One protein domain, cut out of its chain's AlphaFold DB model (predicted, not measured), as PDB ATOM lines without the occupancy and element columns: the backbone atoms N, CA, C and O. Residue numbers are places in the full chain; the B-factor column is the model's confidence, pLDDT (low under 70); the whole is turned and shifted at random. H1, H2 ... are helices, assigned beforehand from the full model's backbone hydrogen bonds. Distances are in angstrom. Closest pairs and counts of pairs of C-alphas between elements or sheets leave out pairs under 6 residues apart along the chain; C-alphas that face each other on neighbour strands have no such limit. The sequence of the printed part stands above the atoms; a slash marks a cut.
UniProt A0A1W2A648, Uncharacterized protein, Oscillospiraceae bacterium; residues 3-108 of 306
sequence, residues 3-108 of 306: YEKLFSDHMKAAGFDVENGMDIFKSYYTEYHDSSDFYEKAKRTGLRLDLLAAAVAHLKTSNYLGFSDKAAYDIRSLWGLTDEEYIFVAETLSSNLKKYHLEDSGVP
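Overview. This is residues 3 to 108 of the 306 residues of an uncharacterized protein of Oscillospiraceae bacterium (UniProt A0A1W2A648). One long helix, H4, runs through the middle of the domain, with H2 packed closely along one side of it and H5, H6 and H7 on the opposite side. H1 folds back against H2 to make a loose three-helix bundle with H2 and H4, H3 sits at the end of H4 where H4 begins, and residues 93 to 108 trail off after H7 without a named element. The printed part has 106 residues, with seven named helices in the order H1 to H7 and no named strand; the class is all helix. It is compact, with a radius of gyration of the C-alphas of 12.8 A and spans of 37 by 27 by 22 A.

Arrangement. H4, residues 49 to 64, is the hub, touching five other helices. H2, residues 22 to 33, touches it with 22 pairs of C-alphas within 8 A, the closest being those of Tyr 28 and Ala 57 at 4.8 A; they run opposite ways at a steep tilt of 43 degrees. H1, residues 3 to 13, and H2 form a helical hairpin, touching through residues 22 to 26 of H2 alone; the closest C-alphas, of Ser 8 and Met 22, are 7.3 A apart. H1 is close to H4 but not clearly touching, with the C-alphas of Tyr 3 and Ala 54 closest at 6.6 A. H1, H2 and H4 are an up and down bundle, each helix running against the one before it. H3, residues 36 to 45, only just touches H4, with 3 pairs of C-alphas within 8 A, and only at the corner; the closest are those of Ala 42 and Leu 49, 5.9 A apart. H5, residues 70 to 73, touches H4 with Leu 59 and Tyr 73 closest, their C-alphas 5.9 A apart. H6, residues 75 to 79, touches H4 with the C-alphas of Ala 55 and Ile 75 closest, also at 5.9 A. H7, residues 83 to 92, touches residues 52 to 56 of H4 at a steep tilt of 55 degrees, the C-alphas of Val 56 and Val 89 being closest at 6.3 A. H1 and H7 are apart. Every O i to N i+4 pair is within hydrogen-bond range in H1, H2, H3, H4, H6 and H7; H5 is too short for such a pair.

Along the chain. H1 begins at C-alpha 3 (159.715, 137.175, 191.936) and is 15.3 A long; H2 is 16.0 A and H3 14.3 A. H4 runs 22.2 A from C-alpha 49 (165.347, 131.556, 201.206). H5 and H6 are short, and H7, 14.2 A long, ends at C-alpha 92 (175.158, 126.171, 195.324).

Size, cuts and confidence. The C-alphas of Gly 15 and Arg 44 are the two farthest apart, at 37.5 A. The printed part has no cut and no long link. Mean pLDDT of the printed part is 87.4; Asn 20 is under 70.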
ATOM      1  N   TYR A   3     158.456 137.575 192.577       85.25
ATOM      2  CA  TYR A   3     159.715 137.175 191.936       85.25
ATOM      3  C   TYR A   3     159.576 136.818 190.445       85.25
ATOM      4  O   TYR A   3     160.461 137.117 189.650       85.25
ATOM      5  N   GLU A   4     158.447 136.236 190.033       84.81
ATOM      6  CA  GLU A   4     158.172 135.934 188.617       84.81
ATOM      7  C   GLU A   4     158.046 137.208 187.783       84.81
ATOM      8  O   GLU A   4     158.546 137.279 186.661       84.81
ATOM      9  N   LYS A   5     157.362 138.216 188.336       86.25
ATOM     10  CA  LYS A   5     157.184 139.501 187.667       86.25
ATOM     11  C   LYS A   5     158.526 140.218 187.539       86.25
ATOM     12  O   LYS A   5     158.856 140.669 186.450       86.25
ATOM     13  N   LEU A   6     159.319 140.239 188.614       87.44
ATOM     14  CA  LEU A   6     160.639 140.868 188.616       87.44
ATOM     15  C   LEU A   6     161.605 140.210 187.614       87.44
ATOM     16  O   LEU A   6     162.285 140.914 186.872       87.44
ATOM     17  N   PHE A   7     161.615 138.875 187.531       87.62
ATOM     18  CA  PHE A   7     162.388 138.151 186.517       87.62
ATOM     19  C   PHE A   7     161.928 138.496 185.091       87.62
ATOM     20  O   PHE A   7     162.753 138.835 184.244       87.62
ATOM     21  N   SER A   8     160.617 138.455 184.825       87.88
ATOM     22  CA  SER A   8     160.068 138.755 183.495       87.88
ATOM     23  C   SER A   8     160.366 140.187 183.051       87.88
ATOM     24  O   SER A   8     160.802 140.396 181.919       87.88
ATOM     25  N   ASP A   9     160.173 141.160 183.943       88.38
ATOM     26  CA  ASP A   9     160.395 142.579 183.664       88.38
ATOM     27  C   ASP A   9     161.882 142.860 183.383       88.38
ATOM     28  O   ASP A   9     162.197 143.548 182.411       88.38
ATOM     29  N   HIS A  10     162.799 142.269 184.160       85.69
ATOM     30  CA  HIS A  10     164.247 142.391 183.932       85.69
ATOM     31  C   HIS A  10     164.675 141.803 182.590       85.69
ATOM     32  O   HIS A  10     165.365 142.455 181.809       85.69
ATOM     33  N   MET A  11     164.234 140.582 182.292       86.44
ATOM     34  CA  MET A  11     164.640 139.892 181.071       86.44
ATOM     35  C   MET A  11     164.084 140.584 179.817       86.44
ATOM     36  O   MET A  11     164.807 140.726 178.831       86.44
ATOM     37  N   LYS A  12     162.858 141.126 179.877       87.06
ATOM     38  CA  LYS A  12     162.302 141.977 178.811       87.06
ATOM     39  C   LYS A  12     163.065 143.290 178.661       87.06
ATOM     40  O   LYS A  12     163.348 143.698 177.537       87.06
ATOM     41  N   ALA A  13     163.410 143.947 179.770       84.19
ATOM     42  CA  ALA A  13     164.179 145.192 179.751       84.19
ATOM     43  C   ALA A  13     165.585 144.999 179.158       84.19
ATOM     44  O   ALA A  13     166.085 145.883 178.467       84.19
ATOM     45  N   ALA A  14     166.187 143.828 179.368       81.31
ATOM     46  CA  ALA A  14     167.462 143.441 178.773       81.31
ATOM     47  C   ALA A  14     167.347 142.949 177.311       81.31
ATOM     48  O   ALA A  14     168.357 142.612 176.698       81.31
ATOM     49  N   GLY A  15     166.141 142.946 176.727       80.12
ATOM     50  CA  GLY A  15     165.907 142.618 175.318       80.12
ATOM     51  C   GLY A  15     165.729 141.128 175.017       80.12
ATOM     52  O   GLY A  15     165.803 140.738 173.851       80.12
ATOM     53  N   PHE A  16     165.491 140.294 176.032       81.88
ATOM     54  CA  PHE A  16     165.264 138.859 175.862       81.88
ATOM     55  C   PHE A  16     163.776 138.527 175.731       81.88
ATOM     56  O   PHE A  16     162.927 139.113 176.406       81.88
ATOM     57  N   ASP A  17     163.463 137.542 174.890       76.31
ATOM     58  CA  ASP A  17     162.128 136.953 174.825       76.31
ATOM     59  C   ASP A  17     161.960 135.919 175.952       76.31
ATOM     60  O   ASP A  17     162.669 134.915 176.018       76.31
ATOM     61  N   VAL A  18     161.042 136.208 176.876       72.25
ATOM     62  CA  VAL A  18     160.886 135.504 178.161       72.25
ATOM     63  C   VAL A  18     159.633 134.635 178.188       72.25
ATOM     64  O   VAL A  18     159.443 133.882 179.143       72.25
ATOM     65  N   GLU A  19     158.768 134.707 177.170       74.69
ATOM     66  CA  GLU A  19     157.487 133.982 177.186       74.69
ATOM     67  C   GLU A  19     157.698 132.466 177.296       74.69
ATOM     68  O   GLU A  19     156.990 131.800 178.046       74.69
ATOM     69  N   ASN A  20     158.768 131.949 176.683       69.06
ATOM     70  CA  ASN A  20     159.155 130.539 176.767       69.06
ATOM     71  C   ASN A  20     159.988 130.185 178.017       69.06
ATOM     72  O   ASN A  20     160.228 129.011 178.278       69.06
ATOM     73  N   GLY A  21     160.454 131.177 178.785       78.19
ATOM     74  CA  GLY A  21     161.348 131.002 179.937       78.19
ATOM     75  C   GLY A  21     160.654 130.956 181.297       78.19
ATOM     76  O   GLY A  21     161.228 130.462 182.268       78.19
ATOM     77  N   MET A  22     159.421 131.460 181.386       89.00
ATOM     78  CA  MET A  22     158.717 131.622 182.662       89.00
ATOM     79  C   MET A  22     158.364 130.299 183.343       89.00
ATOM     80  O   MET A  22     158.465 130.201 184.565       89.00
ATOM     81  N   ASP A  23     157.977 129.278 182.580       87.50
ATOM     82  CA  ASP A  23     157.639 127.969 183.150       87.50
ATOM     83  C   ASP A  23     158.885 127.241 183.670       87.50
ATOM     84  O   ASP A  23     158.843 126.583 184.709       87.50
ATOM     85  N   ILE A  24     160.028 127.446 183.011       89.06
ATOM     86  CA  ILE A  24     161.329 126.923 183.444       89.06
ATOM     87  C   ILE A  24     161.794 127.631 184.718       89.06
ATOM     88  O   ILE A  24     162.213 126.968 185.667       89.06
ATOM     89  N   PHE A  25     161.653 128.959 184.777       92.62
ATOM     90  CA  PHE A  25     161.946 129.730 185.984       92.62
ATOM     91  C   PHE A  25     161.123 129.241 187.174       92.62
ATOM     92  O   PHE A  25     161.688 128.963 188.230       92.62
ATOM     93  N   LYS A  26     159.807 129.075 187.000       91.88
ATOM     94  CA  LYS A  26     158.922 128.550 188.049       91.88
ATOM     95  C   LYS A  26     159.349 127.161 188.505       91.88
ATOM     96  O   LYS A  26     159.446 126.928 189.704       91.88
ATOM     97  N   SER A  27     159.655 126.269 187.562       92.12
ATOM     98  CA  SER A  27     160.115 124.916 187.876       92.12
ATOM     99  C   SER A  27     161.380 124.933 188.733       92.12
ATOM    100  O   SER A  27     161.430 124.244 189.749       92.12
ATOM    101  N   TYR A  28     162.391 125.724 188.359       93.50
ATOM    102  CA  TYR A  28     163.618 125.824 189.148       93.50
ATOM    103  C   TYR A  28     163.396 126.535 190.481       93.50
ATOM    104  O   TYR A  28     163.964 126.122 191.485       93.50
ATOM    105  N   TYR A  29     162.558 127.568 190.527       94.31
ATOM    106  CA  TYR A  29     162.230 128.238 191.780       94.31
ATOM    107  C   TYR A  29     161.609 127.255 192.776       94.31
ATOM    108  O   TYR A  29     162.106 127.139 193.892       94.31
ATOM    109  N   THR A  30     160.600 126.487 192.355       92.56
ATOM    110  CA  THR A  30     159.966 125.462 193.194       92.56
ATOM    111  C   THR A  30     160.952 124.366 193.602       92.56
ATOM    112  O   THR A  30     160.981 123.997 194.770       92.56
ATOM    113  N   GLU A  31     161.815 123.894 192.691       92.62
ATOM    114  CA  GLU A  31     162.854 122.889 192.993       92.62
ATOM    115  C   GLU A  31     163.736 123.304 194.182       92.62
ATOM    116  O   GLU A  31     163.981 122.497 195.078       92.62
ATOM    117  N   TYR A  32     164.211 124.552 194.204       91.38
ATOM    118  CA  TYR A  32     165.101 125.033 195.265       91.38
ATOM    119  C   TYR A  32     164.359 125.522 196.501       91.38
ATOM    120  O   TYR A  32     164.847 125.324 197.610       91.38
ATOM    121  N   HIS A  33     163.190 126.130 196.326       92.75
ATOM    122  CA  HIS A  33     162.360 126.576 197.436       92.75
ATOM    123  C   HIS A  33     161.890 125.389 198.295       92.75
ATOM    124  O   HIS A  33     161.961 125.450 199.522       92.75
ATOM    125  N   ASP A  34     161.497 124.281 197.660       92.25
ATOM    126  CA  ASP A  34     160.972 123.096 198.350       92.25
ATOM    127  C   ASP A  34     162.070 122.084 198.735       92.25
ATOM    128  O   ASP A  34     161.799 121.065 199.376       92.25
ATOM    129  N   SER A  35     163.329 122.349 198.373       92.69
ATOM    130  CA  SER A  35     164.462 121.498 198.738       92.69
ATOM    131  C   SER A  35     164.752 121.591 200.237       92.69
ATOM    132  O   SER A  35     165.183 122.630 200.741       92.69
ATOM    133  N   SER A  36     164.590 120.472 200.954       88.88
ATOM    134  CA  SER A  36     164.882 120.380 202.392       88.88
ATOM    135  C   SER A  36     166.320 120.769 202.724       88.88
ATOM    136  O   SER A  36     166.571 121.449 203.717       88.88
ATOM    137  N   ASP A  37     167.267 120.365 201.877       89.75
ATOM    138  CA  ASP A  37     168.691 120.609 202.091       89.75
ATOM    139  C   ASP A  37     169.035 122.084 201.867       89.75
ATOM    140  O   ASP A  37     169.774 122.682 202.654       89.75
ATOM    141  N   PHE A  38     168.459 122.689 200.826       89.69
ATOM    142  CA  PHE A  38     168.630 124.108 200.529       89.69
ATOM    143  C   PHE A  38     168.004 124.983 201.621       89.69
ATOM    144  O   PHE A  38     168.652 125.908 202.117       89.69
ATOM    145  N   TYR A  39     166.792 124.629 202.063       90.44
ATOM    146  CA  TYR A  39     166.090 125.276 203.167       90.44
ATOM    147  C   TYR A  39     166.897 125.243 204.464       90.44
ATOM    148  O   TYR A  39     167.144 126.284 205.076       90.44
ATOM    149  N   GLU A  40     167.362 124.064 204.875       89.62
ATOM    150  CA  GLU A  40     168.149 123.918 206.099       89.62
ATOM    151  C   GLU A  40     169.485 124.671 206.006       89.62
ATOM    152  O   GLU A  40     169.918 125.277 206.992       89.62
ATOM    153  N   LYS A  41     170.125 124.708 204.829       88.19
ATOM    154  CA  LYS A  41     171.363 125.474 204.615       88.19
ATOM    155  C   LYS A  41     171.125 126.986 204.729       88.19
ATOM    156  O   LYS A  41     171.879 127.665 205.431       88.19
ATOM    157  N   ALA A  42     170.073 127.512 204.100       89.00
ATOM    158  CA  ALA A  42     169.705 128.930 204.173       89.00
ATOM    159  C   ALA A  42     169.284 129.339 205.596       89.00
ATOM    160  O   ALA A  42     169.726 130.359 206.122       89.00
ATOM    161  N   LYS A  43     168.503 128.497 206.281       88.94
ATOM    162  CA  LYS A  43     168.056 128.731 207.661       88.94
ATOM    163  C   LYS A  43     169.215 128.781 208.656       88.94
ATOM    164  O   LYS A  43     169.228 129.645 209.528       88.94
ATOM    165  N   ARG A  44     170.201 127.882 208.533       88.56
ATOM    166  CA  ARG A  44     171.403 127.871 209.394       88.56
ATOM    167  C   ARG A  44     172.256 129.126 209.247       88.56
ATOM    168  O   ARG A  44     172.908 129.522 210.206       88.56
ATOM    169  N   THR A  45     172.261 129.711 208.056       84.88
ATOM    170  CA  THR A  45     173.022 130.922 207.731       84.88
ATOM    171  C   THR A  45     172.212 132.203 207.950       84.88
ATOM    172  O   THR A  45     172.776 133.287 207.902       84.88
ATOM    173  N   GLY A  46     170.912 132.097 208.254       88.06
ATOM    174  CA  GLY A  46     170.029 133.246 208.479       88.06
ATOM    175  C   GLY A  46     169.670 134.014 207.202       88.06
ATOM    176  O   GLY A  46     169.272 135.174 207.290       88.06
ATOM    177  N   LEU A  47     169.821 133.393 206.029       92.44
ATOM    178  CA  LEU A  47     169.659 134.043 204.727       92.44
ATOM    179  C   LEU A  47     168.229 133.926 204.174       92.44
ATOM    180  O   LEU A  47     167.450 133.050 204.558       92.44
ATOM    181  N   ARG A  48     167.879 134.819 203.240       93.06
ATOM    182  CA  ARG A  48     166.530 134.937 202.658       93.06
ATOM    183  C   ARG A  48     166.259 133.833 201.626       93.06
ATOM    184  O   ARG A  48     166.581 133.996 200.452       93.06
ATOM    185  N   LEU A  49     165.634 132.731 202.051       90.75
ATOM    186  CA  LEU A  49     165.347 131.556 201.206       90.75
ATOM    187  C   LEU A  49     164.708 131.903 199.855       90.75
ATOM    188  O   LEU A  49     165.221 131.483 198.822       90.75
ATOM    189  N   ASP A  50     163.613 132.666 199.867       90.69
ATOM    190  CA  ASP A  50     162.855 133.000 198.654       90.69
ATOM    191  C   ASP A  50     163.719 133.715 197.618       90.69
ATOM    192  O   ASP A  50     163.664 133.421 196.424       90.69
ATOM    193  N   LEU A  51     164.566 134.624 198.098       92.56
ATOM    194  CA  LEU A  51     165.461 135.406 197.263       92.56
ATOM    195  C   LEU A  51     166.596 134.547 196.699       92.56
ATOM    196  O   LEU A  51     166.935 134.664 195.524       92.56
ATOM    197  N   LEU A  52     167.148 133.643 197.514       93.69
ATOM    198  CA  LEU A  52     168.181 132.695 197.094       93.69
ATOM    199  C   LEU A  52     167.648 131.705 196.050       93.69
ATOM    200  O   LEU A  52     168.307 131.467 195.038       93.69
ATOM    201  N   ALA A  53     166.444 131.163 196.255       93.81
ATOM    202  CA  ALA A  53     165.788 130.272 195.300       93.81
ATOM    203  C   ALA A  53     165.492 130.996 193.976       93.81
ATOM    204  O   ALA A  53     165.767 130.454 192.905       93.81
ATOM    205  N   ALA A  54     165.014 132.245 194.030       93.69
ATOM    206  CA  ALA A  54     164.783 133.071 192.844       93.69
ATOM    207  C   ALA A  54     166.082 133.393 192.086       93.69
ATOM    208  O   ALA A  54     166.113 133.304 190.858       93.69
ATOM    209  N   ALA A  55     167.174 133.695 192.793       94.44
ATOM    210  CA  ALA A  55     168.479 133.952 192.188       94.44
ATOM    211  C   ALA A  55     169.064 132.708 191.498       94.44
ATOM    212  O   ALA A  55     169.539 132.794 190.364       94.44
ATOM    213  N   VAL A  56     168.981 131.534 192.131       94.38
ATOM    214  CA  VAL A  56     169.411 130.265 191.517       94.38
ATOM    215  C   VAL A  56     168.544 129.924 190.301       94.38
ATOM    216  O   VAL A  56     169.072 129.554 189.248       94.38
ATOM    217  N   ALA A  57     167.223 130.083 190.418       94.19
ATOM    218  CA  ALA A  57     166.282 129.842 189.329       94.19
ATOM    219  C   ALA A  57     166.531 130.770 188.136       94.19
ATOM    220  O   ALA A  57     166.510 130.305 186.996       94.19
ATOM    221  N   HIS A  58     166.838 132.046 188.385       94.06
ATOM    222  CA  HIS A  58     167.236 133.004 187.357       94.06
ATOM    223  C   HIS A  58     168.432 132.468 186.565       94.06
ATOM    224  O   HIS A  58     168.327 132.287 185.355       94.06
ATOM    225  N   LEU A  59     169.547 132.150 187.232       93.62
ATOM    226  CA  LEU A  59     170.775 131.704 186.562       93.62
ATOM    227  C   LEU A  59     170.581 130.410 185.767       93.62
ATOM    228  O   LEU A  59     171.052 130.291 184.633       93.62
ATOM    229  N   LYS A  60     169.868 129.434 186.342       92.56
ATOM    230  CA  LYS A  60     169.547 128.179 185.651       92.56
ATOM    231  C   LYS A  60     168.666 128.416 184.424       92.56
ATOM    232  O   LYS A  60     168.910 127.793 183.391       92.56
ATOM    233  N   THR A  61     167.706 129.333 184.511       90.94
ATOM    234  CA  THR A  61     166.808 129.681 183.400       90.94
ATOM    235  C   THR A  61     167.545 130.426 182.295       90.94
ATOM    236  O   THR A  61     167.457 130.019 181.138       90.94
ATOM    237  N   SER A  62     168.337 131.447 182.631       90.19
ATOM    238  CA  SER A  62     169.149 132.191 181.660       90.19
ATOM    239  C   SER A  62     170.103 131.274 180.902       90.19
ATOM    240  O   SER A  62     170.213 131.350 179.678       90.19
ATOM    241  N   ASN A  63     170.711 130.325 181.615       89.81
ATOM    242  CA  ASN A  63     171.536 129.311 180.988       89.81
ATOM    243  C   ASN A  63     170.727 128.325 180.121       89.81
ATOM    244  O   ASN A  63     171.202 127.924 179.062       89.81
ATOM    245  N   TYR A  64     169.551 127.874 180.569       87.38
ATOM    246  CA  TYR A  64     168.706 126.964 179.783       87.38
ATOM    247  C   TYR A  64     168.309 127.598 178.444       87.38
ATOM    248  O   TYR A  64     168.369 126.944 177.407       87.38
ATOM    249  N   LEU A  65     167.959 128.884 178.469       86.19
ATOM    250  CA  LEU A  65     167.592 129.664 177.287       86.19
ATOM    251  C   LEU A  65     168.799 130.004 176.394       86.19
ATOM    252  O   LEU A  65     168.623 130.542 175.304       86.19
ATOM    253  N   GLY A  66     170.017 129.664 176.825       82.50
ATOM    254  CA  GLY A  66     171.235 129.833 176.038       82.50
ATOM    255  C   GLY A  66     171.677 131.287 175.894       82.50
ATOM    256  O   GLY A  66     172.366 131.616 174.929       82.50
ATOM    257  N   PHE A  67     171.292 132.169 176.823       84.94
ATOM    258  CA  PHE A  67     171.723 133.563 176.772       84.94
ATOM    259  C   PHE A  67     173.229 133.670 177.007       84.94
ATOM    260  O   PHE A  67     173.776 133.073 177.933       84.94
ATOM    261  N   SER A  68     173.900 134.442 176.154       75.62
ATOM    262  CA  SER A  68     175.350 134.669 176.208       75.62
ATOM    263  C   SER A  68     175.735 136.021 176.811       75.62
ATOM    264  O   SER A  68     176.914 136.275 177.048       75.62
ATOM    265  N   ASP A  69     174.763 136.916 176.997       82.25
ATOM    266  CA  ASP A  69     174.990 138.259 177.526       82.25
ATOM    267  C   ASP A  69     175.047 138.235 179.059       82.25
ATOM    268  O   ASP A  69     174.181 137.653 179.711       82.25
ATOM    269  N   LYS A  70     176.037 138.925 179.634       79.50
ATOM    270  CA  LYS A  70     176.212 139.068 181.086       79.50
ATOM    271  C   LYS A  70     175.008 139.720 181.769       79.50
ATOM    272  O   LYS A  70     174.764 139.422 182.934       79.50
ATOM    273  N   ALA A  71     174.242 140.560 181.071       83.00
ATOM    274  CA  ALA A  71     173.045 141.197 181.627       83.00
ATOM    275  C   ALA A  71     171.972 140.180 182.077       83.00
ATOM    276  O   ALA A  71     171.233 140.438 183.028       83.00
ATOM    277  N   ALA A  72     171.930 138.999 181.445       84.81
ATOM    278  CA  ALA A  72     171.044 137.893 181.819       84.81
ATOM    279  C   ALA A  72     171.517 137.111 183.063       84.81
ATOM    280  O   ALA A  72     170.845 136.171 183.482       84.81
ATOM    281  N   TYR A  73     172.684 137.448 183.622       87.62
ATOM    282  CA  TYR A  73     173.284 136.765 184.774       87.62
ATOM    283  C   TYR A  73     173.575 137.714 185.950       87.62
ATOM    284  O   TYR A  73     174.086 137.264 186.974       87.62
ATOM    285  N   ASP A  74     173.233 139.006 185.848       86.81
ATOM    286  CA  ASP A  74     173.445 139.999 186.916       86.81
ATOM    287  C   ASP A  74     172.406 139.872 188.046       86.81
ATOM    288  O   ASP A  74     171.547 140.725 188.280       86.81
ATOM    289  N   ILE A  75     172.485 138.756 188.768       90.69
ATOM    290  CA  ILE A  75     171.611 138.463 189.902       90.69
ATOM    291  C   ILE A  75     171.891 139.351 191.114       90.69
ATOM    292  O   ILE A  75     170.993 139.567 191.927       90.69
ATOM    293  N   ARG A  76     173.116 139.871 191.253       88.56
ATOM    294  CA  ARG A  76     173.513 140.662 192.422       88.56
ATOM    295  C   ARG A  76     172.802 142.008 192.421       88.56
ATOM    296  O   ARG A  76     172.208 142.366 193.438       88.56
ATOM    297  N   SER A  77     172.808 142.705 191.282       86.56
ATOM    298  CA  SER A  77     172.085 143.970 191.138       86.56
ATOM    299  C   SER A  77     170.573 143.759 191.104       86.56
ATOM    300  O   SER A  77     169.845 144.513 191.745       86.56
ATOM    301  N   LEU A  78     170.086 142.745 190.380       88.44
ATOM    302  CA  LEU A  78     168.648 142.534 190.204       88.44
ATOM    303  C   LEU A  78     167.937 142.155 191.506       88.44
ATOM    304  O   LEU A  78     166.894 142.718 191.830       88.44
ATOM    305  N   TRP A  79     168.479 141.180 192.236       90.81
ATOM    306  CA  TRP A  79     167.837 140.662 193.445       90.81
ATOM    307  C   TRP A  79     168.286 141.400 194.711       90.81
ATOM    308  O   TRP A  79     167.774 141.115 195.790       90.81
ATOM    309  N   GLY A  80     169.229 142.344 194.611       89.06
ATOM    310  CA  GLY A  80     169.763 143.059 195.773       89.06
ATOM    311  C   GLY A  80     170.376 142.100 196.797       89.06
ATOM    312  O   GLY A  80     170.050 142.165 197.988       89.06
ATOM    313  N   LEU A  81     171.202 141.166 196.310       91.88
ATOM    314  CA  LEU A  81     171.869 140.171 197.150       91.88
ATOM    315  C   LEU A  81     172.983 140.826 197.966       91.88
ATOM    316  O   LEU A  81     173.767 141.620 197.436       91.88
ATOM    317  N   THR A  82     173.087 140.455 199.240       92.50
ATOM    318  CA  THR A  82     174.289 140.738 200.031       92.50
ATOM    319  C   THR A  82     175.465 139.895 199.530       92.50
ATOM    320  O   THR A  82     175.287 138.921 198.796       92.50
ATOM    321  N   ASP A  83     176.685 140.242 199.942       89.25
ATOM    322  CA  ASP A  83     177.887 139.478 199.582       89.25
ATOM    323  C   ASP A  83     177.785 138.014 200.036       89.25
ATOM    324  O   ASP A  83     178.130 137.103 199.288       89.25
ATOM    325  N   GLU A  84     177.231 137.780 201.227       89.25
ATOM    326  CA  GLU A  84     177.001 136.445 201.786       89.25
ATOM    327  C   GLU A  84     175.971 135.647 200.973       89.25
ATOM    328  O   GLU A  84     176.163 134.459 200.716       89.25
ATOM    329  N   GLU A  85     174.899 136.292 200.509       92.19
ATOM    330  CA  GLU A  85     173.880 135.653 199.669       92.19
ATOM    331  C   GLU A  85     174.407 135.353 198.262       92.19
ATOM    332  O   GLU A  85     174.117 134.295 197.703       92.19
ATOM    333  N   TYR A  86     175.224 136.246 197.700       91.81
ATOM    334  CA  TYR A  86     175.888 136.017 196.419       91.81
ATOM    335  C   TYR A  86     176.854 134.827 196.496       91.81
ATOM    336  O   TYR A  86     176.815 133.944 195.636       91.81
ATOM    337  N   ILE A  87     177.657 134.747 197.564       90.06
ATOM    338  CA  ILE A  87     178.536 133.601 197.839       90.06
ATOM    339  C   ILE A  87     177.713 132.324 198.011       90.06
ATOM    340  O   ILE A  87     178.057 131.298 197.430       90.06
ATOM    341  N   PHE A  88     176.593 132.369 198.734       91.88
ATOM    342  CA  PHE A  88     175.727 131.205 198.916       91.88
ATOM    343  C   PHE A  88     175.197 130.653 197.581       91.88
ATOM    344  O   PHE A  88     175.202 129.435 197.353       91.88
ATOM    345  N   VAL A  89     174.755 131.533 196.676       92.06
ATOM    346  CA  VAL A  89     174.309 131.147 195.325       92.06
ATOM    347  C   VAL A  89     175.470 130.557 194.519       92.06
ATOM    348  O   VAL A  89     175.302 129.514 193.880       92.06
ATOM    349  N   ALA A  90     176.661 131.154 194.603       90.38
ATOM    350  CA  ALA A  90     177.862 130.640 193.952       90.38
ATOM    351  C   ALA A  90     178.284 129.265 194.487       90.38
ATOM    352  O   ALA A  90     178.532 128.360 193.697       90.38
ATOM    353  N   GLU A  91     178.276 129.039 195.800       86.88
ATOM    354  CA  GLU A  91     178.518 127.720 196.393       86.88
ATOM    355  C   GLU A  91     177.512 126.675 195.903       86.88
ATOM    356  O   GLU A  91     177.892 125.545 195.582       86.88
ATOM    357  N   THR A  92     176.233 127.051 195.812       88.69
ATOM    358  CA  THR A  92     175.158 126.171 195.324       88.69
ATOM    359  C   THR A  92     175.401 125.740 193.876       88.69
ATOM    360  O   THR A  92     175.123 124.599 193.507       88.69
ATOM    361  N   LEU A  93     175.961 126.630 193.056       88.19
ATOM    362  CA  LEU A  93     176.256 126.393 191.642       88.19
ATOM    363  C   LEU A  93     177.748 126.153 191.361       88.19
ATOM    364  O   LEU A  93     178.174 126.195 190.202       88.19
ATOM    365  N   SER A  94     178.526 125.833 192.399       83.00
ATOM    366  CA  SER A  94     179.993 125.733 192.355       83.00
ATOM    367  C   SER A  94     180.501 124.785 191.271       83.00
ATOM    368  O   SER A  94     181.531 125.049 190.657       83.00
ATOM    369  N   SER A  95     179.730 123.740 190.943       79.00
ATOM    370  CA  SER A  95     180.028 122.795 189.857       79.00
ATOM    371  C   SER A  95     180.345 123.439 188.501       79.00
ATOM    372  O   SER A  95     181.047 122.821 187.701       79.00
ATOM    373  N   ASN A  96     179.855 124.656 188.220       81.06
ATOM    374  CA  ASN A  96     180.161 125.356 186.975       81.06
ATOM    375  C   ASN A  96     180.011 126.888 187.087       81.06
ATOM    376  O   ASN A  96     179.188 127.489 186.398       81.06
ATOM    377  N   LEU A  97     180.817 127.531 187.942       85.69
ATOM    378  CA  LEU A  97     180.774 128.990 188.166       85.69
ATOM    379  C   LEU A  97     180.900 129.809 186.871       85.69
ATOM    380  O   LEU A  97     180.168 130.780 186.684       85.69
ATOM    381  N   LYS A  98     181.761 129.376 185.943       84.69
ATOM    382  CA  LYS A  98     181.956 130.015 184.632       84.69
ATOM    383  C   LYS A  98     180.678 130.070 183.803       84.69
ATOM    384  O   LYS A  98     180.356 131.105 183.228       84.69
ATOM    385  N   LYS A  99     179.944 128.958 183.756       85.81
ATOM    386  CA  LYS A  99     178.685 128.832 183.010       85.81
ATOM    387  C   LYS A  99     177.608 129.794 183.515       85.81
ATOM    388  O   LYS A  99     176.770 130.217 182.734       85.81
ATOM    389  N   TYR A 100     177.646 130.141 184.799       88.06
ATOM    390  CA  TYR A 100     176.689 131.058 185.419       88.06
ATOM    391  C   TYR A 100     177.248 132.467 185.641       88.06
ATOM    392  O   TYR A 100     176.596 133.266 186.300       88.06
ATOM    393  N   HIS A 101     178.432 132.779 185.101       87.00
ATOM    394  CA  HIS A 101     179.091 134.078 185.265       87.00
ATOM    395  C   HIS A 101     179.371 134.474 186.730       87.00
ATOM    396  O   HIS A 101     179.427 135.657 187.043       87.00
ATOM    397  N   LEU A 102     179.609 133.491 187.609       86.88
ATOM    398  CA  LEU A 102     179.883 133.681 189.045       86.88
ATOM    399  C   LEU A 102     181.381 133.565 189.403       86.88
ATOM    400  O   LEU A 102     181.728 133.263 190.545       86.88
ATOM    401  N   GLU A 103     182.286 133.737 188.432       80.12
ATOM    402  CA  GLU A 103     183.743 133.567 188.618       80.12
ATOM    403  C   GLU A 103     184.355 134.569 189.617       80.12
ATOM    404  O   GLU A 103     185.405 134.311 190.198       80.12
ATOM    405  N   ASP A 104     183.696 135.705 189.835       80.94
ATOM    406  CA  ASP A 104     184.119 136.780 190.736       80.94
ATOM    407  C   ASP A 104     183.675 136.581 192.196       80.94
ATOM    408  O   ASP A 104     184.066 137.353 193.070       80.94
ATOM    409  N   SER A 105     182.896 135.534 192.480       79.50
ATOM    410  CA  SER A 105     182.384 135.222 193.823       79.50
ATOM    411  C   SER A 105     183.465 134.819 194.834       79.50
ATOM    412  O   SER A 105     183.200 134.799 196.034       79.50
ATOM    413  N   GLY A 106     184.671 134.473 194.372       76.69
ATOM    414  CA  GLY A 106     185.761 133.984 195.223       76.69
ATOM    415  C   GLY A 106     185.550 132.566 195.770       76.69
ATOM    416  O   GLY A 106     186.384 132.087 196.537       76.69
ATOM    417  N   VAL A 107     184.468 131.885 195.373       80.75
ATOM    418  CA  VAL A 107     184.211 130.484 195.720       80.75
ATOM    419  C   VAL A 107     185.142 129.590 194.891       80.75
ATOM    420  O   VAL A 107     185.141 129.700 193.663       80.75
ATOM    421  N   PRO A 108     185.929 128.697 195.517       72.69
ATOM    422  CA  PRO A 108     186.780 127.778 194.778       72.69
ATOM    423  C   PRO A 108     185.921 126.833 193.937       72.69
ATOM    424  O   PRO A 108     184.918 126.278 194.396       72.69
TER     425      PRO A 108